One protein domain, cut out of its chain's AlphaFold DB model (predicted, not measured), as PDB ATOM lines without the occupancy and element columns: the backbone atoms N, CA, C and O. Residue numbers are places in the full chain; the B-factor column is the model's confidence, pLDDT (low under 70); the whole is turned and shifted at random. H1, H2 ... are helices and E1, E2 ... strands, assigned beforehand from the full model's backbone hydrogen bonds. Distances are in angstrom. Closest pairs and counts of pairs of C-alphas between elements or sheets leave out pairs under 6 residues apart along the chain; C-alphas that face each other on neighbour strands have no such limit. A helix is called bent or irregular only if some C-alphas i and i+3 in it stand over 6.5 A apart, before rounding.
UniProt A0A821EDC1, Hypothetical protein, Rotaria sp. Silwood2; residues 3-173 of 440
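Overview. This is residues 3 to 173 of the 440 residues of the protein "Hypothetical protein" of Rotaria sp. Silwood2 (UniProt A0A821EDC1). A strongly twisted, all-parallel sheet of five strands is the middle of three layers, with H1 over one face and H2 and H4 over the other. H5 and H6 make a head beyond the end of the sheet where E4 begins, and short H8 packs on H4, with H7 next to it. The printed part has 171 residues, with named elements in the order E1 H1 E2 H2 E3 H3 H4 H5 H6 E4 H7 H8 E5; the sheet runs E2, E3, E4, E1, E5. The class is mixed, helices and strands; the whole is compact, with a radius of gyration of the C-alphas of 16.7 A and spans of 53 by 37 by 30 A.

Arrangement. E1, residues 10 to 14, is an inner strand between E4, residues 142 to 148, and edge strand E5, residues 167 to 171; within hydrogen-bond range are N 12 and O 146, 2.8 A, and N 169 and O 11, 2.8 A. H1, residues 20 to 30, is on the sheet at a height of 9.2 A; its closest C-alphas to edge strand E2, residues 33 to 36, are Ser 27 and Leu 34, 6.1 A. H2, residues 46 to 66, is on the opposite face, at a height of 10.8 A. It runs along the strands, at 13 degrees to E3, residues 71 to 75, on the local plane. N 72 and O 33 are 2.8 A apart, as are N 73 and O 143. E2, H2, E3 form a strand-helix-strand unit, parallel neighbours joined through a helix, with a right-handed crossover. H3, residues 77 to 80, only grazes the sheet. H4, residues 83 to 94, is on the sheet. H6, residues 127 to 141, touches H2 residues 61 to 66, about perpendicular at 85 degrees, closest C-alphas Gly 65 and Val 138, 4.6 A. H5, residues 104 to 120, touches H6 with residues 111 to 118, closest C-alphas Leu 111 and Ala 130, 6.2 A. H8, residues 160 to 164, touches H4, closest C-alphas Thr 90 and Ile 162, 5.5 A. H7, residues 153 to 158, is close to H8 but not clearly touching, closest C-alphas 7.0 A. Every O i to N i+4 pair is within range in H1, H2, H4, H6, H7 and H8, and 11 of 13 in H5; H3 is too short.

Along the chain. E1 begins at C-alpha 10 (22.058, 48.748, -2.592). H2 is 30.0 A long, H5 24.9 A, H6 21.3 A and E4 19.6 A. H5 is only just irregular, with C-alphas 113 and 116 6.8 A apart. E5 ends at C-alpha 171 (21.209, 49.593, 9.379).

Size, cuts and confidence. The C-alphas of Ser 124 and His 173, farthest apart, are 53.2 A apart. The printed part has no cut and no long link. Mean pLDDT of the printed part is 78.4; residues 6 to 7, 16 to 17, 38 to 47, 95 to 100 and 150 to 157 are under 70.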
ATOM      1  N   ILE A   3      26.163  54.128  -4.142       73.44
ATOM      2  CA  ILE A   3      25.273  54.422  -5.286       73.44
ATOM      3  C   ILE A   3      25.952  55.222  -6.419       73.44
ATOM      4  O   ILE A   3      25.474  55.226  -7.550       73.44
ATOM      5  N   GLN A   4      27.093  55.866  -6.146       70.44
ATOM      6  CA  GLN A   4      27.845  56.631  -7.149       70.44
ATOM      7  C   GLN A   4      28.751  55.745  -8.018       70.44
ATOM      8  O   GLN A   4      29.286  56.237  -9.010       70.44
ATOM      9  N   THR A   5      28.938  54.465  -7.677       74.69
ATOM     10  CA  THR A   5      29.656  53.520  -8.543       74.69
ATOM     11  C   THR A   5      28.740  53.037  -9.675       74.69
ATOM     12  O   THR A   5      27.515  53.174  -9.605       74.69
ATOM     13  N   VAL A   6      29.327  52.522 -10.761       61.12
ATOM     14  CA  VAL A   6      28.589  52.107 -11.974       61.12
ATOM     15  C   VAL A   6      27.636  50.934 -11.693       61.12
ATOM     16  O   VAL A   6      26.524  50.941 -12.202       61.12
ATOM     17  N   ASP A   7      28.015  50.022 -10.791       66.69
ATOM     18  CA  ASP A   7      27.214  48.863 -10.351       66.69
ATOM     19  C   ASP A   7      26.682  49.037  -8.912       66.69
ATOM     20  O   ASP A   7      26.543  48.089  -8.143       66.69
ATOM     21  N   GLY A   8      26.438  50.285  -8.508       73.19
ATOM     22  CA  GLY A   8      26.141  50.679  -7.129       73.19
ATOM     23  C   GLY A   8      24.737  50.338  -6.624       73.19
ATOM     24  O   GLY A   8      24.082  51.209  -6.050       73.19
ATOM     25  N   HIS A   9      24.236  49.124  -6.852       84.62
ATOM     26  CA  HIS A   9      22.947  48.684  -6.310       84.62
ATOM     27  C   HIS A   9      23.058  48.411  -4.805       84.62
ATOM     28  O   HIS A   9      24.058  47.868  -4.325       84.62
ATOM     29  N   CYS A  10      22.028  48.787  -4.048       86.31
ATOM     30  CA  CYS A  10      22.058  48.748  -2.592       86.31
ATOM     31  C   CYS A  10      20.787  48.117  -2.024       86.31
ATOM     32  O   CYS A  10      19.676  48.449  -2.429       86.31
ATOM     33  N   CYS A  11      20.948  47.252  -1.028       84.75
ATOM     34  CA  CYS A  11      19.854  46.783  -0.189       84.75
ATOM     35  C   CYS A  11      20.124  47.252   1.237       84.75
ATOM     36  O   CYS A  11      21.163  46.923   1.813       84.75
ATOM     37  N   ILE A  12      19.216  48.062   1.775       84.44
ATOM     38  CA  ILE A  12      19.263  48.516   3.159       84.44
ATOM     39  C   ILE A  12      18.380  47.583   3.979       84.44
ATOM     40  O   ILE A  12      17.154  47.597   3.868       84.44
ATOM     41  N   MET A  13      19.038  46.786   4.812       79.38
ATOM     42  CA  MET A  13      18.406  45.923   5.799       79.38
ATOM     43  C   MET A  13      18.359  46.701   7.110       79.38
ATOM     44  O   MET A  13      19.395  46.857   7.754       79.38
ATOM     45  N   ALA A  14      17.200  47.225   7.489       76.38
ATOM     46  CA  ALA A  14      17.028  47.952   8.741       76.38
ATOM     47  C   ALA A  14      16.169  47.162   9.713       76.38
ATOM     48  O   ALA A  14      15.219  46.506   9.312       76.38
ATOM     49  N   GLU A  15      16.463  47.278  11.005       70.06
ATOM     50  CA  GLU A  15      15.522  46.863  12.043       70.06
ATOM     51  C   GLU A  15      14.435  47.933  12.179       70.06
ATOM     52  O   GLU A  15      14.511  48.821  13.032       70.06
ATOM     53  N   GLY A  16      13.448  47.903  11.291       66.75
ATOM     54  CA  GLY A  16      12.311  48.813  11.301       66.75
ATOM     55  C   GLY A  16      11.966  49.432   9.957       66.75
ATOM     56  O   GLY A  16      12.599  49.207   8.928       66.75
ATOM     57  N   VAL A  17      10.959  50.300  10.012       67.12
ATOM     58  CA  VAL A  17      10.627  51.196   8.909       67.12
ATOM     59  C   VAL A  17      11.656  52.322   8.901       67.12
ATOM     60  O   VAL A  17      11.829  53.020   9.902       67.12
ATOM     61  N   ILE A  18      12.345  52.484   7.776       71.88
ATOM     62  CA  ILE A  18      13.174  53.659   7.517       71.88
ATOM     63  C   ILE A  18      12.248  54.800   7.117       71.88
ATOM     64  O   ILE A  18      11.382  54.622   6.259       71.88
ATOM     65  N   ASP A  19      12.471  55.975   7.698       70.81
ATOM     66  CA  ASP A  19      11.774  57.187   7.289       70.81
ATOM     67  C   ASP A  19      11.970  57.454   5.791       70.81
ATOM     68  O   ASP A  19      13.110  57.665   5.356       70.81
ATOM     69  N   PRO A  20      10.887  57.528   4.990       73.44
ATOM     70  CA  PRO A  20      10.981  57.849   3.567       73.44
ATOM     71  C   PRO A  20      11.718  59.169   3.311       73.44
ATOM     72  O   PRO A  20      12.445  59.298   2.329       73.44
ATOM     73  N   SER A  21      11.620  60.117   4.247       79.06
ATOM     74  CA  SER A  21      12.309  61.407   4.195       79.06
ATOM     75  C   SER A  21      13.834  61.284   4.133       79.06
ATOM     76  O   SER A  21      14.483  62.123   3.513       79.06
ATOM     77  N   ILE A  22      14.424  60.239   4.726       83.12
ATOM     78  CA  ILE A  22      15.875  59.996   4.648       83.12
ATOM     79  C   ILE A  22      16.269  59.617   3.217       83.12
ATOM     80  O   ILE A  22      17.331  60.008   2.736       83.12
ATOM     81  N   ILE A  23      15.408  58.881   2.519       83.06
ATOM     82  CA  ILE A  23      15.649  58.417   1.151       83.06
ATOM     83  C   ILE A  23      15.415  59.549   0.158       83.06
ATOM     84  O   ILE A  23      16.189  59.710  -0.786       83.06
ATOM     85  N   ASP A  24      14.415  60.390   0.412       84.38
ATOM     86  CA  ASP A  24      14.205  61.626  -0.336       84.38
ATOM     87  C   ASP A  24      15.413  62.562  -0.177       84.38
ATOM     88  O   ASP A  24      15.973  63.029  -1.171       84.38
ATOM     89  N   LEU A  25      15.906  62.751   1.054       86.25
ATOM     90  CA  LEU A  25      17.130  63.511   1.315       86.25
ATOM     91  C   LEU A  25      18.320  62.893   0.570       86.25
ATOM     92  O   LEU A  25      19.061  63.597  -0.114       86.25
ATOM     93  N   PHE A  26      18.484  61.575   0.653       84.50
ATOM     94  CA  PHE A  26      19.563  60.866  -0.019       84.50
ATOM     95  C   PHE A  26      19.512  61.054  -1.541       84.50
ATOM     96  O   PHE A  26      20.525  61.393  -2.153       84.50
ATOM     97  N   SER A  27      18.340  60.888  -2.154       85.44
ATOM     98  CA  SER A  27      18.169  61.059  -3.598       85.44
ATOM     99  C   SER A  27      18.489  62.492  -4.036       85.44
ATOM    100  O   SER A  27      19.217  62.682  -5.014       85.44
ATOM    101  N   SER A  28      18.080  63.490  -3.238       86.25
ATOM    102  CA  SER A  28      18.406  64.900  -3.476       86.25
ATOM    103  C   SER A  28      19.909  65.194  -3.392       86.25
ATOM    104  O   SER A  28      20.434  65.921  -4.228       86.25
ATOM    105  N   ILE A  29      20.638  64.578  -2.453       87.44
ATOM    106  CA  ILE A  29      22.087  64.788  -2.289       87.44
ATOM    107  C   ILE A  29      22.869  64.201  -3.466       87.44
ATOM    108  O   ILE A  29      23.873  64.764  -3.906       87.44
ATOM    109  N   VAL A  30      22.436  63.047  -3.973       83.94
ATOM    110  CA  VAL A  30      23.121  62.349  -5.069       83.94
ATOM    111  C   VAL A  30      22.680  62.901  -6.440       83.94
ATOM    112  O   VAL A  30      23.325  62.604  -7.446       83.94
ATOM    113  N   ASN A  31      21.654  63.763  -6.495       85.69
ATOM    114  CA  ASN A  31      21.001  64.245  -7.721       85.69
ATOM    115  C   ASN A  31      20.453  63.099  -8.588       85.69
ATOM    116  O   ASN A  31      20.631  63.086  -9.808       85.69
ATOM    117  N   TYR A  32      19.819  62.117  -7.950       87.56
ATOM    118  CA  TYR A  32      19.084  61.059  -8.640       87.56
ATOM    119  C   TYR A  32      17.591  61.281  -8.428       87.56
ATOM    120  O   TYR A  32      17.153  61.620  -7.330       87.56
ATOM    121  N   GLN A  33      16.798  61.050  -9.465       88.06
ATOM    122  CA  GLN A  33      15.350  61.055  -9.350       88.06
ATOM    123  C   GLN A  33      14.892  59.784  -8.635       88.06
ATOM    124  O   GLN A  33      15.262  58.678  -9.024       88.06
ATOM    125  N   LEU A  34      14.080  59.934  -7.591       86.75
ATOM    126  CA  LEU A  34      13.499  58.801  -6.884       86.75
ATOM    127  C   LEU A  34      12.217  58.341  -7.583       86.75
ATOM    128  O   LEU A  34      11.299  59.131  -7.809       86.75
ATOM    129  N   VAL A  35      12.129  57.048  -7.881       86.12
ATOM    130  CA  VAL A  35      10.922  56.414  -8.416       86.12
ATOM    131  C   VAL A  35      10.500  55.301  -7.460       86.12
ATOM    132  O   VAL A  35      11.156  54.272  -7.368       86.12
ATOM    133  N   SER A  36       9.396  55.522  -6.745       83.44
ATOM    134  CA  SER A  36       8.761  54.538  -5.850       83.44
ATOM    135  C   SER A  36       7.484  53.972  -6.467       83.44
ATOM    136  O   SER A  36       6.735  54.735  -7.092       83.44
ATOM    137  N   PHE A  37       7.140  52.709  -6.227       74.88
ATOM    138  CA  PHE A  37       5.918  52.079  -6.743       74.88
ATOM    139  C   PHE A  37       4.717  52.263  -5.805       74.88
ATOM    140  O   PHE A  37       3.931  51.344  -5.629       74.88
ATOM    141  N   LYS A  38       4.507  53.475  -5.265       65.00
ATOM    142  CA  LYS A  38       3.320  53.783  -4.448       65.00
ATOM    143  C   LYS A  38       2.046  53.476  -5.237       65.00
ATOM    144  O   LYS A  38       1.638  54.258  -6.101       65.00
ATOM    145  N   THR A  39       1.438  52.334  -4.954       56.84
ATOM    146  CA  THR A  39       0.142  51.939  -5.486       56.84
ATOM    147  C   THR A  39      -0.919  52.665  -4.674       56.84
ATOM    148  O   THR A  39      -0.920  52.665  -3.445       56.84
ATOM    149  N   SER A  40      -1.829  53.360  -5.352       52.53
ATOM    150  CA  SER A  40      -3.025  53.847  -4.677       52.53
ATOM    151  C   SER A  40      -3.862  52.630  -4.271       52.53
ATOM    152  O   SER A  40      -4.023  51.697  -5.059       52.53
ATOM    153  N   HIS A  41      -4.439  52.646  -3.065       50.97
ATOM    154  CA  HIS A  41      -5.299  51.580  -2.517       50.97
ATOM    155  C   HIS A  41      -6.535  51.217  -3.383       50.97
ATOM    156  O   HIS A  41      -7.369  50.412  -2.983       50.97
ATOM    157  N   LEU A  42      -6.689  51.829  -4.561       48.00
ATOM    158  CA  LEU A  42      -7.813  51.679  -5.482       48.00
ATOM    159  C   LEU A  42      -7.614  50.576  -6.530       48.00
ATOM    160  O   LEU A  42      -8.564  50.224  -7.229       48.00
ATOM    161  N   ILE A  43      -6.411  50.020  -6.664       55.84
ATOM    162  CA  ILE A  43      -6.164  48.937  -7.613       55.84
ATOM    163  C   ILE A  43      -6.422  47.618  -6.864       55.84
ATOM    164  O   ILE A  43      -5.647  47.192  -6.021       55.84
ATOM    165  N   THR A  44      -7.577  47.002  -7.095       53.56
ATOM    166  CA  THR A  44      -8.036  45.782  -6.390       53.56
ATOM    167  C   THR A  44      -7.839  44.498  -7.203       53.56
ATOM    168  O   THR A  44      -8.122  43.409  -6.717       53.56
ATOM    169  N   SER A  45      -7.349  44.600  -8.440       62.81
ATOM    170  CA  SER A  45      -7.128  43.463  -9.344       62.81
ATOM    171  C   SER A  45      -5.639  43.289  -9.641       62.81
ATOM    172  O   SER A  45      -5.031  44.231 -10.160       62.81
ATOM    173  N   ASN A  46      -5.088  42.096  -9.380       65.75
ATOM    174  CA  ASN A  46      -3.678  41.757  -9.629       65.75
ATOM    175  C   ASN A  46      -3.224  42.163 -11.042       65.75
ATOM    176  O   ASN A  46      -2.251  42.895 -11.161       65.75
ATOM    177  N   ASP A  47      -3.990  41.854 -12.090       66.56
ATOM    178  CA  ASP A  47      -3.621  42.174 -13.482       66.56
ATOM    179  C   ASP A  47      -3.393  43.677 -13.750       66.56
ATOM    180  O   ASP A  47      -2.556  44.060 -14.566       66.56
ATOM    181  N   ARG A  48      -4.120  44.565 -13.053       70.19
ATOM    182  CA  ARG A  48      -3.938  46.024 -13.197       70.19
ATOM    183  C   ARG A  48      -2.715  46.539 -12.445       70.19
ATOM    184  O   ARG A  48      -2.135  47.540 -12.850       70.19
ATOM    185  N   HIS A  49      -2.327  45.874 -11.361       72.06
ATOM    186  CA  HIS A  49      -1.072  46.178 -10.674       72.06
ATOM    187  C   HIS A  49       0.124  45.780 -11.526       72.06
ATOM    188  O   HIS A  49       1.070  46.550 -11.652       72.06
ATOM    189  N   GLN A  50       0.048  44.618 -12.172       73.25
ATOM    190  CA  GLN A  50       1.103  44.122 -13.053       73.25
ATOM    191  C   GLN A  50       1.328  45.058 -14.242       73.25
ATOM    192  O   GLN A  50       2.462  45.449 -14.528       73.25
ATOM    193  N   SER A  51       0.249  45.496 -14.899       78.31
ATOM    194  CA  SER A  51       0.356  46.455 -16.001       78.31
ATOM    195  C   SER A  51       0.896  47.813 -15.546       78.31
ATOM    196  O   SER A  51       1.718  48.402 -16.247       78.31
ATOM    197  N   PHE A  52       0.515  48.282 -14.353       81.75
ATOM    198  CA  PHE A  52       1.042  49.514 -13.764       81.75
ATOM    199  C   PHE A  52       2.544  49.427 -13.460       81.75
ATOM    200  O   PHE A  52       3.297  50.329 -13.833       81.75
ATOM    201  N   ILE A  53       2.995  48.340 -12.826       79.81
ATOM    202  CA  ILE A  53       4.417  48.099 -12.540       79.81
ATOM    203  C   ILE A  53       5.205  48.059 -13.847       79.81
ATOM    204  O   ILE A  53       6.212  48.756 -13.975       79.81
ATOM    205  N   LYS A  54       4.714  47.308 -14.840       81.94
ATOM    206  CA  LYS A  54       5.350  47.203 -16.155       81.94
ATOM    207  C   LYS A  54       5.470  48.567 -16.831       81.94
ATOM    208  O   LYS A  54       6.561  48.919 -17.265       81.94
ATOM    209  N   GLN A  55       4.400  49.360 -16.857       84.62
ATOM    210  CA  GLN A  55       4.401  50.700 -17.453       84.62
ATOM    211  C   GLN A  55       5.363  51.660 -16.736       84.62
ATOM    212  O   GLN A  55       6.045  52.470 -17.363       84.62
ATOM    213  N   LYS A  56       5.436  51.585 -15.407       85.00
ATOM    214  CA  LYS A  56       6.327  52.445 -14.623       85.00
ATOM    215  C   LYS A  56       7.793  52.058 -14.802       85.00
ATOM    216  O   LYS A  56       8.656  52.933 -14.899       85.00
ATOM    217  N   LEU A  57       8.073  50.760 -14.898       84.12
ATOM    218  CA  LEU A  57       9.393  50.250 -15.249       84.12
ATOM    219  C   LEU A  57       9.785  50.686 -16.663       84.12
ATOM    220  O   LEU A  57      10.845  51.287 -16.811       84.12
ATOM    221  N   THR A  58       8.941  50.476 -17.682       86.00
ATOM    222  CA  THR A  58       9.253  50.878 -19.071       86.00
ATOM    223  C   THR A  58       9.542  52.371 -19.171       86.00
ATOM    224  O   THR A  58      10.538  52.753 -19.782       86.00
ATOM    225  N   GLN A  59       8.748  53.212 -18.505       87.19
ATOM    226  CA  GLN A  59       9.004  54.649 -18.443       87.19
ATOM    227  C   GLN A  59      10.355  54.962 -17.785       87.19
ATOM    228  O   GLN A  59      11.138  55.729 -18.333       87.19
ATOM    229  N   THR A  60      10.674  54.317 -16.662       86.44
ATOM    230  CA  THR A  60      11.973  54.494 -15.993       86.44
ATOM    231  C   THR A  60      13.141  54.152 -16.923       86.44
ATOM    232  O   THR A  60      14.130  54.880 -16.977       86.44
ATOM    233  N   TYR A  61      13.028  53.063 -17.686       86.06
ATOM    234  CA  TYR A  61      14.059  52.645 -18.637       86.06
ATOM    235  C   TYR A  61      14.230  53.622 -19.797       86.06
ATOM    236  O   TYR A  61      15.355  53.909 -20.197       86.06
ATOM    237  N   ILE A  62      13.126  54.137 -20.335       87.44
ATOM    238  CA  ILE A  62      13.129  55.161 -21.387       87.44
ATOM    239  C   ILE A  62      13.838  56.423 -20.879       87.44
ATOM    240  O   ILE A  62      14.687  56.983 -21.574       87.44
ATOM    241  N   ASP A  63      13.548  56.830 -19.649       88.31
ATOM    242  CA  ASP A  63      14.072  58.052 -19.041       88.31
ATOM    243  C   ASP A  63      15.572  57.920 -18.750       88.31
ATOM    244  O   ASP A  63      16.374  58.774 -19.141       88.31
ATOM    245  N   ALA A  64      15.987  56.778 -18.205       87.31
ATOM    246  CA  ALA A  64      17.393  56.481 -17.965       87.31
ATOM    247  C   ALA A  64      18.200  56.256 -19.255       87.31
ATOM    248  O   ALA A  64      19.348  56.689 -19.350       87.31
ATOM    249  N   GLY A  65      17.633  55.569 -20.248       84.31
ATOM    250  CA  GLY A  65      18.368  55.135 -21.436       84.31
ATOM    251  C   GLY A  65      18.408  56.162 -22.570       84.31
ATOM    252  O   GLY A  65      19.426  56.253 -23.258       84.31
ATOM    253  N   ILE A  66      17.337  56.945 -22.759       85.56
ATOM    254  CA  ILE A  66      17.242  57.968 -23.819       85.56
ATOM    255  C   ILE A  66      17.587  59.348 -23.270       85.56
ATOM    256  O   ILE A  66      18.388  60.060 -23.871       85.56
ATOM    257  N   ARG A  67      16.990  59.754 -22.143       84.38
ATOM    258  CA  ARG A  67      17.210  61.100 -21.582       84.38
ATOM    259  C   ARG A  67      18.474  61.192 -20.734       84.38
ATOM    260  O   ARG A  67      18.885  62.294 -20.385       84.38
ATOM    261  N   ASN A  68      19.103  60.051 -20.453       84.12
ATOM    262  CA  ASN A  68      20.294  59.950 -19.618       84.12
ATOM    263  C   ASN A  68      20.053  60.506 -18.197       84.12
ATOM    264  O   ASN A  68      20.957  61.067 -17.573       84.12
ATOM    265  N   GLU A  69      18.811  60.395 -17.709       87.50
ATOM    266  CA  GLU A  69      18.418  60.818 -16.365       87.50
ATOM    267  C   GLU A  69      18.864  59.770 -15.342       87.50
ATOM    268  O   GLU A  69      18.671  58.569 -15.523       87.50
ATOM    269  N   LYS A  70      19.467  60.222 -14.242       89.06
ATOM    270  CA  LYS A  70      19.934  59.352 -13.159       89.06
ATOM    271  C   LYS A  70      18.768  59.006 -12.245       89.06
ATOM    272  O   LYS A  70      18.191  59.908 -11.641       89.06
ATOM    273  N   ILE A  71      18.428  57.724 -12.119       89.69
ATOM    274  CA  ILE A  71      17.211  57.284 -11.424       89.69
ATOM    275  C   ILE A  71      17.536  56.247 -10.349       89.69
ATOM    276  O   ILE A  71      18.277  55.296 -10.591       89.69
ATOM    277  N   ILE A  72      16.965  56.421  -9.156       89.38
ATOM    278  CA  ILE A  72      16.931  55.408  -8.097       89.38
ATOM    279  C   ILE A  72      15.534  54.787  -8.082       89.38
ATOM    280  O   ILE A  72      14.546  55.451  -7.764       89.38
ATOM    281  N   LEU A  73      15.469  53.497  -8.396       87.94
ATOM    282  CA  LEU A  73      14.301  52.652  -8.193       87.94
ATOM    283  C   LEU A  73      14.242  52.246  -6.723       87.94
ATOM    284  O   LEU A  73      15.079  51.468  -6.262       87.94
ATOM    285  N   LEU A  74      13.263  52.787  -6.003       87.88
ATOM    286  CA  LEU A  74      12.986  52.425  -4.622       87.88
ATOM    287  C   LEU A  74      11.974  51.285  -4.586       87.88
ATOM    288  O   LEU A  74      10.860  51.441  -5.085       87.88
ATOM    289  N   ILE A  75      12.371  50.179  -3.963       84.56
ATOM    290  CA  ILE A  75      11.527  49.010  -3.736       84.56
ATOM    291  C   ILE A  75      11.376  48.827  -2.232       84.56
ATOM    292  O   ILE A  75      12.357  48.632  -1.512       84.56
ATOM    293  N   THR A  76      10.140  48.923  -1.765       82.12
ATOM    294  CA  THR A  76       9.762  48.656  -0.375       82.12
ATOM    295  C   THR A  76       9.451  47.174  -0.167       82.12
ATOM    296  O   THR A  76       9.257  46.429  -1.124       82.12
ATOM    297  N   GLU A  77       9.401  46.730   1.087       76.00
ATOM    298  CA  GLU A  77       9.139  45.323   1.416       76.00
ATOM    299  C   GLU A  77       7.770  44.836   0.924       76.00
ATOM    300  O   GLU A  77       7.684  43.733   0.394       76.00
ATOM    301  N   GLU A  78       6.738  45.680   1.003       75.56
ATOM    302  CA  GLU A  78       5.395  45.374   0.485       75.56
ATOM    303  C   GLU A  78       5.419  45.135  -1.032       75.56
ATOM    304  O   GLU A  78       4.832  44.186  -1.544       75.56
ATOM    305  N   GLU A  79       6.156  45.972  -1.766       74.50
ATOM    306  CA  GLU A  79       6.312  45.847  -3.219       74.50
ATOM    307  C   GLU A  79       7.170  44.627  -3.597       74.50
ATOM    308  O   GLU A  79       7.021  44.076  -4.691       74.50
ATOM    309  N   PHE A  80       8.051  44.191  -2.691       73.50
ATOM    310  CA  PHE A  80       8.908  43.024  -2.875       73.50
ATOM    311  C   PHE A  80       8.134  41.699  -2.773       73.50
ATOM    312  O   PHE A  80       8.628  40.679  -3.239       73.50
ATOM    313  N   GLU A  81       6.907  41.667  -2.244       70.56
ATOM    314  CA  GLU A  81       6.095  40.436  -2.228       70.56
ATOM    315  C   GLU A  81       5.649  39.992  -3.636       70.56
ATOM    316  O   GLU A  81       5.298  38.828  -3.862       70.56
ATOM    317  N   HIS A  82       5.686  40.893  -4.620       76.50
ATOM    318  CA  HIS A  82       5.276  40.605  -5.987       76.50
ATOM    319  C   HIS A  82       6.398  39.936  -6.799       76.50
ATOM    320  O   HIS A  82       7.329  40.590  -7.270       76.50
ATOM    321  N   ILE A  83       6.247  38.630  -7.054       75.69
ATOM    322  CA  ILE A  83       7.209  37.793  -7.802       75.69
ATOM    323  C   ILE A  83       7.606  38.404  -9.158       75.69
ATOM    324  O   ILE A  83       8.762  38.329  -9.561       75.69
ATOM    325  N   GLU A  84       6.682  39.047  -9.869       76.06
ATOM    326  CA  GLU A  84       6.981  39.658 -11.172       76.06
ATOM    327  C   GLU A  84       7.955  40.834 -11.073       76.06
ATOM    328  O   GLU A  84       8.860  40.961 -11.899       76.06
ATOM    329  N   LEU A  85       7.824  41.664 -10.034       79.00
ATOM    330  CA  LEU A  85       8.749  42.767  -9.785       79.00
ATOM    331  C   LEU A  85      10.142  42.224  -9.442       79.00
ATOM    332  O   LEU A  85      11.133  42.718  -9.975       79.00
ATOM    333  N   ILE A  86      10.214  41.149  -8.649       78.81
ATOM    334  CA  ILE A  86      11.465  40.434  -8.352       78.81
ATOM    335  C   ILE A  86      12.133  39.940  -9.642       78.81
ATOM    336  O   ILE A  86      13.336  40.140  -9.815       78.81
ATOM    337  N   ILE A  87      11.382  39.328 -10.564       79.75
ATOM    338  CA  ILE A  87      11.923  38.835 -11.842       79.75
ATOM    339  C   ILE A  87      12.495  39.997 -12.663       79.75
ATOM    340  O   ILE A  87      13.636  39.930 -13.117       79.75
ATOM    341  N   HIS A  88      11.751  41.095 -12.811       79.75
ATOM    342  CA  HIS A  88      12.217  42.257 -13.575       79.75
ATOM    343  C   HIS A  88      13.450  42.927 -12.960       79.75
ATOM    344  O   HIS A  88      14.353  43.344 -13.686       79.75
ATOM    345  N   VAL A  89      13.514  43.007 -11.631       81.75
ATOM    346  CA  VAL A  89      14.672  43.541 -10.902       81.75
ATOM    347  C   VAL A  89      15.868  42.601 -11.023       81.75
ATOM    348  O   VAL A  89      16.987  43.061 -11.222       81.75
ATOM    349  N   THR A  90      15.646  41.288 -10.981       80.38
ATOM    350  CA  THR A  90      16.705  40.291 -11.187       80.38
ATOM    351  C   THR A  90      17.300  40.406 -12.587       80.38
ATOM    352  O   THR A  90      18.519  40.415 -12.729       80.38
ATOM    353  N   ASN A  91      16.461  40.571 -13.613       79.31
ATOM    354  CA  ASN A  91      16.923  40.748 -14.991       79.31
ATOM    355  C   ASN A  91      17.724  42.048 -15.156       79.31
ATOM    356  O   ASN A  91      18.781  42.042 -15.787       79.31
ATOM    357  N   LEU A  92      17.277  43.139 -14.518       79.88
ATOM    358  CA  LEU A  92      18.015  44.403 -14.471       79.88
ATOM    359  C   LEU A  92      19.406  44.233 -13.839       79.88
ATOM    360  O   LEU A  92      20.383  44.764 -14.361       79.88
ATOM    361  N   LEU A  93      19.498  43.495 -12.731       78.44
ATOM    362  CA  LEU A  93      20.752  43.274 -12.003       78.44
ATOM    363  C   LEU A  93      21.699  42.321 -12.737       78.44
ATOM    364  O   LEU A  93      22.910  42.522 -12.699       78.44
ATOM    365  N   ASN A  94      21.170  41.283 -13.388       74.56
ATOM    366  CA  ASN A  94      21.962  40.264 -14.081       74.56
ATOM    367  C   ASN A  94      22.345  40.651 -15.510       74.56
ATOM    368  O   ASN A  94      23.064  39.897 -16.164       74.56
ATOM    369  N   THR A  95      21.911  41.816 -16.005       63.81
ATOM    370  CA  THR A  95      22.161  42.265 -17.386       63.81
ATOM    371  C   THR A  95      21.682  41.267 -18.452       63.81
ATOM    372  O   THR A  95      22.243  41.202 -19.543       63.81
ATOM    373  N   GLU A  96      20.641  40.489 -18.145       61.03
ATOM    374  CA  GLU A  96      20.007  39.586 -19.109       61.03
ATOM    375  C   GLU A  96      18.951  40.329 -19.942       61.03
ATOM    376  O   GLU A  96      18.486  41.412 -19.579       61.03
ATOM    377  N   GLU A  97      18.613  39.771 -21.108       60.97
ATOM    378  CA  GLU A  97      17.744  40.399 -22.103       60.97
ATOM    379  C   GLU A  97      16.424  40.907 -21.497       60.97
ATOM    380  O   GLU A  97      15.553  40.149 -21.076       60.97
ATOM    381  N   MET A  98      16.235  42.228 -21.534       62.53
ATOM    382  CA  MET A  98      15.012  42.911 -21.090       62.53
ATOM    383  C   MET A  98      13.864  42.810 -22.115       62.53
ATOM    384  O   MET A  98      12.914  43.595 -22.076       62.53
ATOM    385  N   SER A  99      13.946  41.849 -23.039       57.81
ATOM    386  CA  SER A  99      13.053  41.672 -24.193       57.81
ATOM    387  C   SER A  99      11.608  41.339 -23.801       57.81
ATOM    388  O   SER A  99      10.690  41.557 -24.582       57.81
ATOM    389  N   SER A 100      11.360  40.879 -22.570       65.94
ATOM    390  CA  SER A 100      10.001  40.619 -22.070       65.94
ATOM    391  C   SER A 100       9.260  41.874 -21.579       65.94
ATOM    392  O   SER A 100       8.030  41.857 -21.428       65.94
ATOM    393  N   LEU A 101       9.981  42.975 -21.326       75.75
ATOM    394  CA  LEU A 101       9.398  44.202 -20.782       75.75
ATOM    395  C   LEU A 101       8.823  45.107 -21.881       75.75
ATOM    396  O   LEU A 101       7.770  45.705 -21.678       75.75
ATOM    397  N   PHE A 102       9.477  45.178 -23.040       79.56
ATOM    398  CA  PHE A 102       9.074  46.046 -24.143       79.56
ATOM    399  C   PHE A 102       8.233  45.296 -25.173       79.56
ATOM    400  O   PHE A 102       8.485  44.139 -25.501       79.56
ATOM    401  N   SER A 103       7.219  45.966 -25.710       83.19
ATOM    402  CA  SER A 103       6.562  45.509 -26.934       83.19
ATOM    403  C   SER A 103       7.458  45.756 -28.156       83.19
ATOM    404  O   SER A 103       8.300  46.655 -28.157       83.19
ATOM    405  N   LEU A 104       7.242  45.001 -29.238       81.19
ATOM    406  CA  LEU A 104       7.953  45.196 -30.512       81.19
ATOM    407  C   LEU A 104       7.855  46.644 -31.028       81.19
ATOM    408  O   LEU A 104       8.809  47.158 -31.612       81.19
ATOM    409  N   GLU A 105       6.721  47.307 -30.801       83.38
ATOM    410  CA  GLU A 105       6.510  48.709 -31.174       83.38
ATOM    411  C   GLU A 105       7.372  49.653 -30.318       83.38
ATOM    412  O   GLU A 105       8.088  50.499 -30.864       83.38
ATOM    413  N   GLU A 106       7.388  49.471 -28.995       82.81
ATOM    414  CA  GLU A 106       8.210  50.274 -28.080       82.81
ATOM    415  C   GLU A 106       9.707  50.087 -28.339       82.81
ATOM    416  O   GLU A 106      10.440  51.074 -28.374       82.81
ATOM    417  N   GLU A 107      10.168  48.861 -28.611       82.31
ATOM    418  CA  GLU A 107      11.564  48.615 -28.987       82.31
ATOM    419  C   GLU A 107      11.962  49.420 -30.226       82.31
ATOM    420  O   GLU A 107      13.014  50.062 -30.248       82.31
ATOM    421  N   THR A 108      11.122  49.421 -31.268       84.81
ATOM    422  CA  THR A 108      11.423  50.191 -32.483       84.81
ATOM    423  C   THR A 108      11.458  51.695 -32.214       84.81
ATOM    424  O   THR A 108      12.306  52.394 -32.772       84.81
ATOM    425  N   SER A 109      10.603  52.189 -31.315       86.94
ATOM    426  CA  SER A 109      10.595  53.589 -30.878       86.94
ATOM    427  C   SER A 109      11.870  53.970 -30.113       86.94
ATOM    428  O   SER A 109      12.508  54.985 -30.420       86.94
ATOM    429  N   VAL A 110      12.305  53.121 -29.175       85.12
ATOM    430  CA  VAL A 110      13.551  53.307 -28.415       85.12
ATOM    431  C   VAL A 110      14.755  53.300 -29.357       85.12
ATOM    432  O   VAL A 110      15.560  54.230 -29.334       85.12
ATOM    433  N   LEU A 111      14.849  52.324 -30.262       84.88
ATOM    434  CA  LEU A 111      15.951  52.219 -31.226       84.88
ATOM    435  C   LEU A 111      16.050  53.442 -32.152       84.88
ATOM    436  O   LEU A 111      17.153  53.910 -32.445       84.88
ATOM    437  N   ASN A 112      14.910  53.983 -32.591       85.75
ATOM    438  CA  ASN A 112      14.872  55.202 -33.400       85.75
ATOM    439  C   ASN A 112      15.353  56.430 -32.616       85.75
ATOM    440  O   ASN A 112      16.056  57.272 -33.172       85.75
ATOM    441  N   SER A 113      15.014  56.505 -31.330       85.19
ATOM    442  CA  SER A 113      15.388  57.616 -30.450       85.19
ATOM    443  C   SER A 113      16.875  57.598 -30.086       85.19
ATOM    444  O   SER A 113      17.524  58.639 -30.064       85.19
ATOM    445  N   VAL A 114      17.442  56.409 -29.867       85.25
ATOM    446  CA  VAL A 114      18.854  56.223 -29.490       85.25
ATOM    447  C   VAL A 114      19.789  56.341 -30.706       85.25
ATOM    448  O   VAL A 114      20.976  56.618 -30.557       85.25
ATOM    449  N   ARG A 115      19.270  56.224 -31.940       84.38
ATOM    450  CA  ARG A 115      20.049  56.294 -33.193       84.38
ATOM    451  C   ARG A 115      20.977  57.507 -33.284       84.38
ATOM    452  O   ARG A 115      22.124  57.361 -33.706       84.38
ATOM    453  N   THR A 116      20.492  58.688 -32.910       84.19
ATOM    454  CA  THR A 116      21.283  59.928 -32.938       84.19
ATOM    455  C   THR A 116      22.443  59.869 -31.943       84.19
ATOM    456  O   THR A 116      23.555  60.265 -32.284       84.19
ATOM    457  N   GLN A 117      22.220  59.294 -30.760       83.25
ATOM    458  CA  GLN A 117      23.230  59.128 -29.712       83.25
ATOM    459  C   GLN A 117      24.294  58.089 -30.091       83.25
ATOM    460  O   GLN A 117      25.479  58.331 -29.880       83.25
ATOM    461  N   VAL A 118      23.908  56.974 -30.725       84.50
ATOM    462  CA  VAL A 118      24.857  55.952 -31.225       84.50
ATOM    463  C   VAL A 118      25.789  56.542 -32.282       84.50
ATOM    464  O   VAL A 118      26.996  56.312 -32.251       84.50
ATOM    465  N   GLN A 119      25.235  57.341 -33.202       83.44
ATOM    466  CA  GLN A 119      26.017  58.015 -34.239       83.44
ATOM    467  C   GLN A 119      26.956  59.074 -33.647       83.44
ATOM    468  O   GLN A 119      28.106  59.166 -34.070       83.44
ATOM    469  N   GLN A 120      26.501  59.832 -32.643       83.94
ATOM    470  CA  GLN A 120      27.343  60.780 -31.902       83.94
ATOM    471  C   GLN A 120      28.460  60.084 -31.112       83.94
ATOM    472  O   GLN A 120      29.557  60.625 -31.008       83.94
ATOM    473  N   ALA A 121      28.213  58.873 -30.609       81.06
ATOM    474  CA  ALA A 121      29.211  58.037 -29.945       81.06
ATOM    475  C   ALA A 121      30.197  57.354 -30.921       81.06
ATOM    476  O   ALA A 121      31.088  56.633 -30.478       81.06
ATOM    477  N   GLY A 122      30.056  57.565 -32.238       82.31
ATOM    478  CA  GLY A 122      30.958  57.027 -33.263       82.31
ATOM    479  C   GLY A 122      30.761  55.541 -33.589       82.31
ATOM    480  O   GLY A 122      31.608  54.948 -34.255       82.31
ATOM    481  N   LEU A 123      29.663  54.929 -33.139       84.62
ATOM    482  CA  LEU A 123      29.360  53.514 -33.366       84.62
ATOM    483  C   LEU A 123      28.558  53.317 -34.665       84.62
ATOM    484  O   LEU A 123      27.672  54.106 -35.005       84.62
ATOM    485  N   SER A 124      28.830  52.231 -35.396       81.00
ATOM    486  CA  SER A 124      28.054  51.866 -36.586       81.00
ATOM    487  C   SER A 124      26.651  51.407 -36.192       81.00
ATOM    488  O   SER A 124      26.497  50.459 -35.419       81.00
ATOM    489  N   PHE A 125      25.623  52.050 -36.746       79.50
ATOM    490  CA  PHE A 125      24.235  51.740 -36.414       79.50
ATOM    491  C   PHE A 125      23.838  50.333 -36.894       79.50
ATOM    492  O   PHE A 125      23.718  50.079 -38.091       79.50
ATOM    493  N   SER A 126      23.597  49.438 -35.937       85.50
ATOM    494  CA  SER A 126      22.976  48.121 -36.105       85.50
ATOM    495  C   SER A 126      21.953  47.933 -34.986       85.50
ATOM    496  O   SER A 126      22.146  48.475 -33.897       85.50
ATOM    497  N   ARG A 127      20.880  47.165 -35.221       82.56
ATOM    498  CA  ARG A 127      19.830  46.937 -34.208       82.56
ATOM    499  C   ARG A 127      20.411  46.383 -32.904       82.56
ATOM    500  O   ARG A 127      20.055  46.874 -31.841       82.56
ATOM    501  N   ALA A 128      21.341  45.432 -32.996       83.44
ATOM    502  CA  ALA A 128      22.005  44.849 -31.830       83.44
ATOM    503  C   ALA A 128      22.870  45.878 -31.080       83.44
ATOM    504  O   ALA A 128      22.740  46.027 -29.872       83.44
ATOM    505  N   VAL A 129      23.679  46.656 -31.810       85.00
ATOM    506  CA  VAL A 129      24.581  47.668 -31.227       85.00
ATOM    507  C   VAL A 129      23.801  48.807 -30.568       85.00
ATOM    508  O   VAL A 129      24.177  49.289 -29.505       85.00
ATOM    509  N   ALA A 130      22.696  49.244 -31.178       85.31
ATOM    510  CA  ALA A 130      21.844  50.283 -30.606       85.31
ATOM    511  C   ALA A 130      21.128  49.804 -29.333       85.31
ATOM    512  O   ALA A 130      20.999  50.574 -28.383       85.31
ATOM    513  N   TRP A 131      20.706  48.537 -29.298       85.12
ATOM    514  CA  TRP A 131      20.110  47.938 -28.107       85.12
ATOM    515  C   TRP A 131      21.126  47.788 -26.970       85.12
ATOM    516  O   TRP A 131      20.852  48.182 -25.842       85.12
ATOM    517  N   GLU A 132      22.333  47.312 -27.275       84.94
ATOM    518  CA  GLU A 132      23.427  47.215 -26.304       84.94
ATOM    519  C   GLU A 132      23.822  48.594 -25.751       84.94
ATOM    520  O   GLU A 132      24.020  48.753 -24.546       84.94
ATOM    521  N   PHE A 133      23.860  49.624 -26.604       85.62
ATOM    522  CA  PHE A 133      24.109  51.000 -26.175       85.62
ATOM    523  C   PHE A 133      23.018  51.517 -25.226       85.62
ATOM    524  O   PHE A 133      23.335  52.122 -24.204       85.62
ATOM    525  N   PHE A 134      21.746  51.244 -25.528       86.88
ATOM    526  CA  PHE A 134      20.631  51.584 -24.643       86.88
ATOM    527  C   PHE A 134      20.750  50.879 -23.285       86.88
ATOM    528  O   PHE A 134      20.659  51.535 -22.248       86.88
ATOM    529  N   LEU A 135      21.025  49.571 -23.276       85.44
ATOM    530  CA  LEU A 135      21.208  48.797 -22.045       85.44
ATOM    531  C   LEU A 135      22.392  49.305 -21.213       85.44
ATOM    532  O   LEU A 135      22.300  49.372 -19.988       85.44
ATOM    533  N   ARG A 136      23.480  49.726 -21.863       85.44
ATOM    534  CA  ARG A 136      24.627  50.338 -21.184       85.44
ATOM    535  C   ARG A 136      24.254  51.656 -20.508       85.44
ATOM    536  O   ARG A 136      24.578  51.831 -19.337       85.44
ATOM    537  N   ASN A 137      23.527  52.540 -21.192       86.56
ATOM    538  CA  ASN A 137      23.055  53.800 -20.603       86.56
ATOM    539  C   ASN A 137      22.116  53.548 -19.417       86.56
ATOM    540  O   ASN A 137      22.246  54.170 -18.366       86.56
ATOM    541  N   VAL A 138      21.193  52.594 -19.563       86.75
ATOM    542  CA  VAL A 138      20.311  52.166 -18.474       86.75
ATOM    543  C   VAL A 138      21.129  51.691 -17.273       86.75
ATOM    544  O   VAL A 138      20.871  52.129 -16.156       86.75
ATOM    545  N   LYS A 139      22.142  50.848 -17.486       82.75
ATOM    546  CA  LYS A 139      23.006  50.339 -16.417       82.75
ATOM    547  C   LYS A 139      23.788  51.457 -15.720       82.75
ATOM    548  O   LYS A 139      23.891  51.488 -14.497       82.75
ATOM    549  N   GLU A 140      24.299  52.423 -16.475       84.12
ATOM    550  CA  GLU A 140      25.044  53.552 -15.913       84.12
ATOM    551  C   GLU A 140      24.154  54.503 -15.092       84.12
ATOM    552  O   GLU A 140      24.634  55.061 -14.101       84.12
ATOM    553  N   ASN A 141      22.869  54.632 -15.436       87.00
ATOM    554  CA  ASN A 141      21.969  55.634 -14.857       87.00
ATOM    555  C   ASN A 141      20.951  55.100 -13.841       87.00
ATOM    556  O   ASN A 141      20.539  55.854 -12.956       87.00
ATOM    557  N   VAL A 142      20.539  53.833 -13.942       87.38
ATOM    558  CA  VAL A 142      19.566  53.218 -13.029       87.38
ATOM    559  C   VAL A 142      20.280  52.595 -11.838       87.38
ATOM    560  O   VAL A 142      21.233  51.826 -11.969       87.38
ATOM    561  N   ARG A 143      19.789  52.900 -10.642       86.94
ATOM    562  CA  ARG A 143      20.217  52.281  -9.388       86.94
ATOM    563  C   ARG A 143      19.013  51.660  -8.712       86.94
ATOM    564  O   ARG A 143      17.923  52.214  -8.753       86.94
ATOM    565  N   VAL A 144      19.219  50.507  -8.092       86.44
ATOM    566  CA  VAL A 144      18.164  49.803  -7.356       86.44
ATOM    567  C   VAL A 144      18.460  49.956  -5.877       86.44
ATOM    568  O   VAL A 144      19.569  49.637  -5.439       86.44
ATOM    569  N   LEU A 145      17.479  50.468  -5.140       87.50
ATOM    570  CA  LEU A 145      17.492  50.579  -3.694       87.50
ATOM    571  C   LEU A 145      16.355  49.728  -3.129       87.50
ATOM    572  O   LEU A 145      15.184  50.065  -3.294       87.50
ATOM    573  N   ILE A 146      16.706  48.639  -2.455       84.38
ATOM    574  CA  ILE A 146      15.741  47.776  -1.767       84.38
ATOM    575  C   ILE A 146      15.755  48.145  -0.285       84.38
ATOM    576  O   ILE A 146      16.824  48.170   0.323       84.38
ATOM    577  N   LEU A 147      14.592  48.435   0.295       82.50
ATOM    578  CA  LEU A 147      14.433  48.589   1.742       82.50
ATOM    579  C   LEU A 147      13.766  47.356   2.319       82.50
ATOM    580  O   LEU A 147      12.741  46.908   1.803       82.50
ATOM    581  N   ARG A 148      14.299  46.860   3.430       76.88
ATOM    582  CA  ARG A 148      13.726  45.699   4.098       76.88
ATOM    583  C   ARG A 148      13.823  45.803   5.611       76.88
ATOM    584  O   ARG A 148      14.850  46.244   6.123       76.88
ATOM    585  N   ASN A 149      12.760  45.372   6.288       70.38
ATOM    586  CA  ASN A 149      12.619  45.429   7.741       70.38
ATOM    587  C   ASN A 149      13.121  44.144   8.436       70.38
ATOM    588  O   ASN A 149      13.581  44.170   9.575       70.38
ATOM    589  N   GLU A 150      13.056  42.992   7.758       66.06
ATOM    590  CA  GLU A 150      13.356  41.696   8.383       66.06
ATOM    591  C   GLU A 150      14.586  40.983   7.798       66.06
ATOM    592  O   GLU A 150      14.757  40.864   6.582       66.06
ATOM    593  N   ILE A 151      15.390  40.366   8.678       57.88
ATOM    594  CA  ILE A 151      16.435  39.380   8.333       57.88
ATOM    595  C   ILE A 151      15.776  38.019   8.022       57.88
ATOM    596  O   ILE A 151      16.144  36.969   8.550       57.88
ATOM    597  N   ASN A 152      14.738  38.010   7.187       56.44
ATOM    598  CA  ASN A 152      14.139  36.762   6.734       56.44
ATOM    599  C   ASN A 152      15.027  36.149   5.648       56.44
ATOM    600  O   ASN A 152      14.885  36.443   4.457       56.44
ATOM    601  N   ASN A 153      15.907  35.242   6.087       59.34
ATOM    602  CA  ASN A 153      16.841  34.473   5.255       59.34
ATOM    603  C   ASN A 153      16.177  33.710   4.099       59.34
ATOM    604  O   ASN A 153      16.865  33.354   3.148       59.34
ATOM    605  N   LYS A 154      14.860  33.458   4.161       63.00
ATOM    606  CA  LYS A 154      14.122  32.701   3.135       63.00
ATOM    607  C   LYS A 154      14.301  33.296   1.742       63.00
ATOM    608  O   LYS A 154      14.670  32.602   0.813       63.00
ATOM    609  N   LEU A 155      14.184  34.610   1.631       63.84
ATOM    610  CA  LEU A 155      14.212  35.268   0.333       63.84
ATOM    611  C   LEU A 155      15.622  35.354  -0.278       63.84
ATOM    612  O   LEU A 155      15.777  35.335  -1.495       63.84
ATOM    613  N   CYS A 156      16.658  35.383   0.570       64.50
ATOM    614  CA  CYS A 156      18.045  35.235   0.121       64.50
ATOM    615  C   CYS A 156      18.310  33.843  -0.468       64.50
ATOM    616  O   CYS A 156      19.165  33.705  -1.339       64.50
ATOM    617  N   LEU A 157      17.581  32.824   0.002       67.25
ATOM    618  CA  LEU A 157      17.652  31.463  -0.528       67.25
ATOM    619  C   LEU A 157      16.831  31.315  -1.814       67.25
ATOM    620  O   LEU A 157      17.278  30.631  -2.731       67.25
ATOM    621  N   ASP A 158      15.673  31.972  -1.892       71.19
ATOM    622  CA  ASP A 158      14.764  31.868  -3.040       71.19
ATOM    623  C   ASP A 158      15.300  32.610  -4.281       71.19
ATOM    624  O   ASP A 158      15.143  32.133  -5.407       71.19
ATOM    625  N   HIS A 159      15.985  33.748  -4.093       71.19
ATOM    626  CA  HIS A 159      16.497  34.587  -5.186       71.19
ATOM    627  C   HIS A 159      17.959  35.032  -4.973       71.19
ATOM    628  O   HIS A 159      18.227  36.219  -4.768       71.19
ATOM    629  N   PRO A 160      18.942  34.113  -5.060       73.50
ATOM    630  CA  PRO A 160      20.351  34.415  -4.778       73.50
ATOM    631  C   PRO A 160      20.968  35.414  -5.769       73.50
ATOM    632  O   PRO A 160      21.852  36.190  -5.409       73.50
ATOM    633  N   SER A 161      20.476  35.444  -7.008       72.81
ATOM    634  CA  SER A 161      20.997  36.291  -8.085       72.81
ATOM    635  C   SER A 161      20.896  37.788  -7.770       72.81
ATOM    636  O   SER A 161      21.776  38.558  -8.140       72.81
ATOM    637  N   ILE A 162      19.861  38.191  -7.027       76.12
ATOM    638  CA  ILE A 162      19.656  39.578  -6.595       76.12
ATOM    639  C   ILE A 162      20.760  40.008  -5.628       76.12
ATOM    640  O   ILE A 162      21.273  41.117  -5.721       76.12
ATOM    641  N   PHE A 163      21.156  39.124  -4.712       75.00
ATOM    642  CA  PHE A 163      22.120  39.447  -3.661       75.00
ATOM    643  C   PHE A 163      23.572  39.418  -4.142       75.00
ATOM    644  O   PHE A 163      24.414  40.068  -3.531       75.00
ATOM    645  N   ASN A 164      23.871  38.729  -5.247       78.88
ATOM    646  CA  ASN A 164      25.221  38.702  -5.816       78.88
ATOM    647  C   ASN A 164      25.667  40.073  -6.348       78.88
ATOM    648  O   ASN A 164      26.830  40.440  -6.194       78.88
ATOM    649  N   ASN A 165      24.740  40.833  -6.941       77.56
ATOM    650  CA  ASN A 165      25.031  42.114  -7.596       77.56
ATOM    651  C   ASN A 165      24.589  43.328  -6.760       77.56
ATOM    652  O   ASN A 165      24.598  44.456  -7.250       77.56
ATOM    653  N   ILE A 166      24.194  43.110  -5.502       81.38
ATOM    654  CA  ILE A 166      23.752  44.162  -4.587       81.38
ATOM    655  C   ILE A 166      24.669  44.231  -3.371       81.38
ATOM    656  O   ILE A 166      24.949  43.233  -2.711       81.38
ATOM    657  N   THR A 167      25.061  45.450  -3.005       84.25
ATOM    658  CA  THR A 167      25.729  45.687  -1.727       84.25
ATOM    659  C   THR A 167      24.703  45.703  -0.598       84.25
ATOM    660  O   THR A 167      23.771  46.510  -0.598       84.25
ATOM    661  N   LEU A 168      24.891  44.825   0.386       82.31
ATOM    662  CA  LEU A 168      24.073  44.783   1.593       82.31
ATOM    663  C   LEU A 168      24.599  45.796   2.612       82.31
ATOM    664  O   LEU A 168      25.748  45.719   3.047       82.31
ATOM    665  N   ILE A 169      23.744  46.736   3.007       84.12
ATOM    666  CA  ILE A 169      24.000  47.670   4.100       84.12
ATOM    667  C   ILE A 169      23.055  47.313   5.235       84.12
ATOM    668  O   ILE A 169      21.837  47.412   5.099       84.12
ATOM    669  N   TYR A 170      23.622  46.905   6.365       82.75
ATOM    670  CA  TYR A 170      22.850  46.660   7.571       82.75
ATOM    671  C   TYR A 170      22.752  47.946   8.394       82.75
ATOM    672  O   TYR A 170      23.759  48.485   8.857       82.75
ATOM    673  N   TRP A 171      21.530  48.447   8.547       80.81
ATOM    674  CA  TRP A 171      21.209  49.593   9.379       80.81
ATOM    675  C   TRP A 171      20.857  49.107  10.781       80.81
ATOM    676  O   TRP A 171      19.714  48.748  11.081       80.81
ATOM    677  N   GLN A 172      21.875  49.074  11.635       80.94
ATOM    678  CA  GLN A 172      21.728  48.603  13.002       80.94
ATOM    679  C   GLN A 172      20.859  49.555  13.835       80.94
ATOM    680  O   GLN A 172      20.821  50.774  13.621       80.94
ATOM    681  N   HIS A 173      20.181  48.984  14.827       83.81
ATOM    682  CA  HIS A 173      19.602  49.753  15.916       83.81
ATOM    683  C   HIS A 173      20.654  50.658  16.577       83.81
ATOM    684  O   HIS A 173      21.825  50.291  16.689       83.81
TER     685      HIS A 173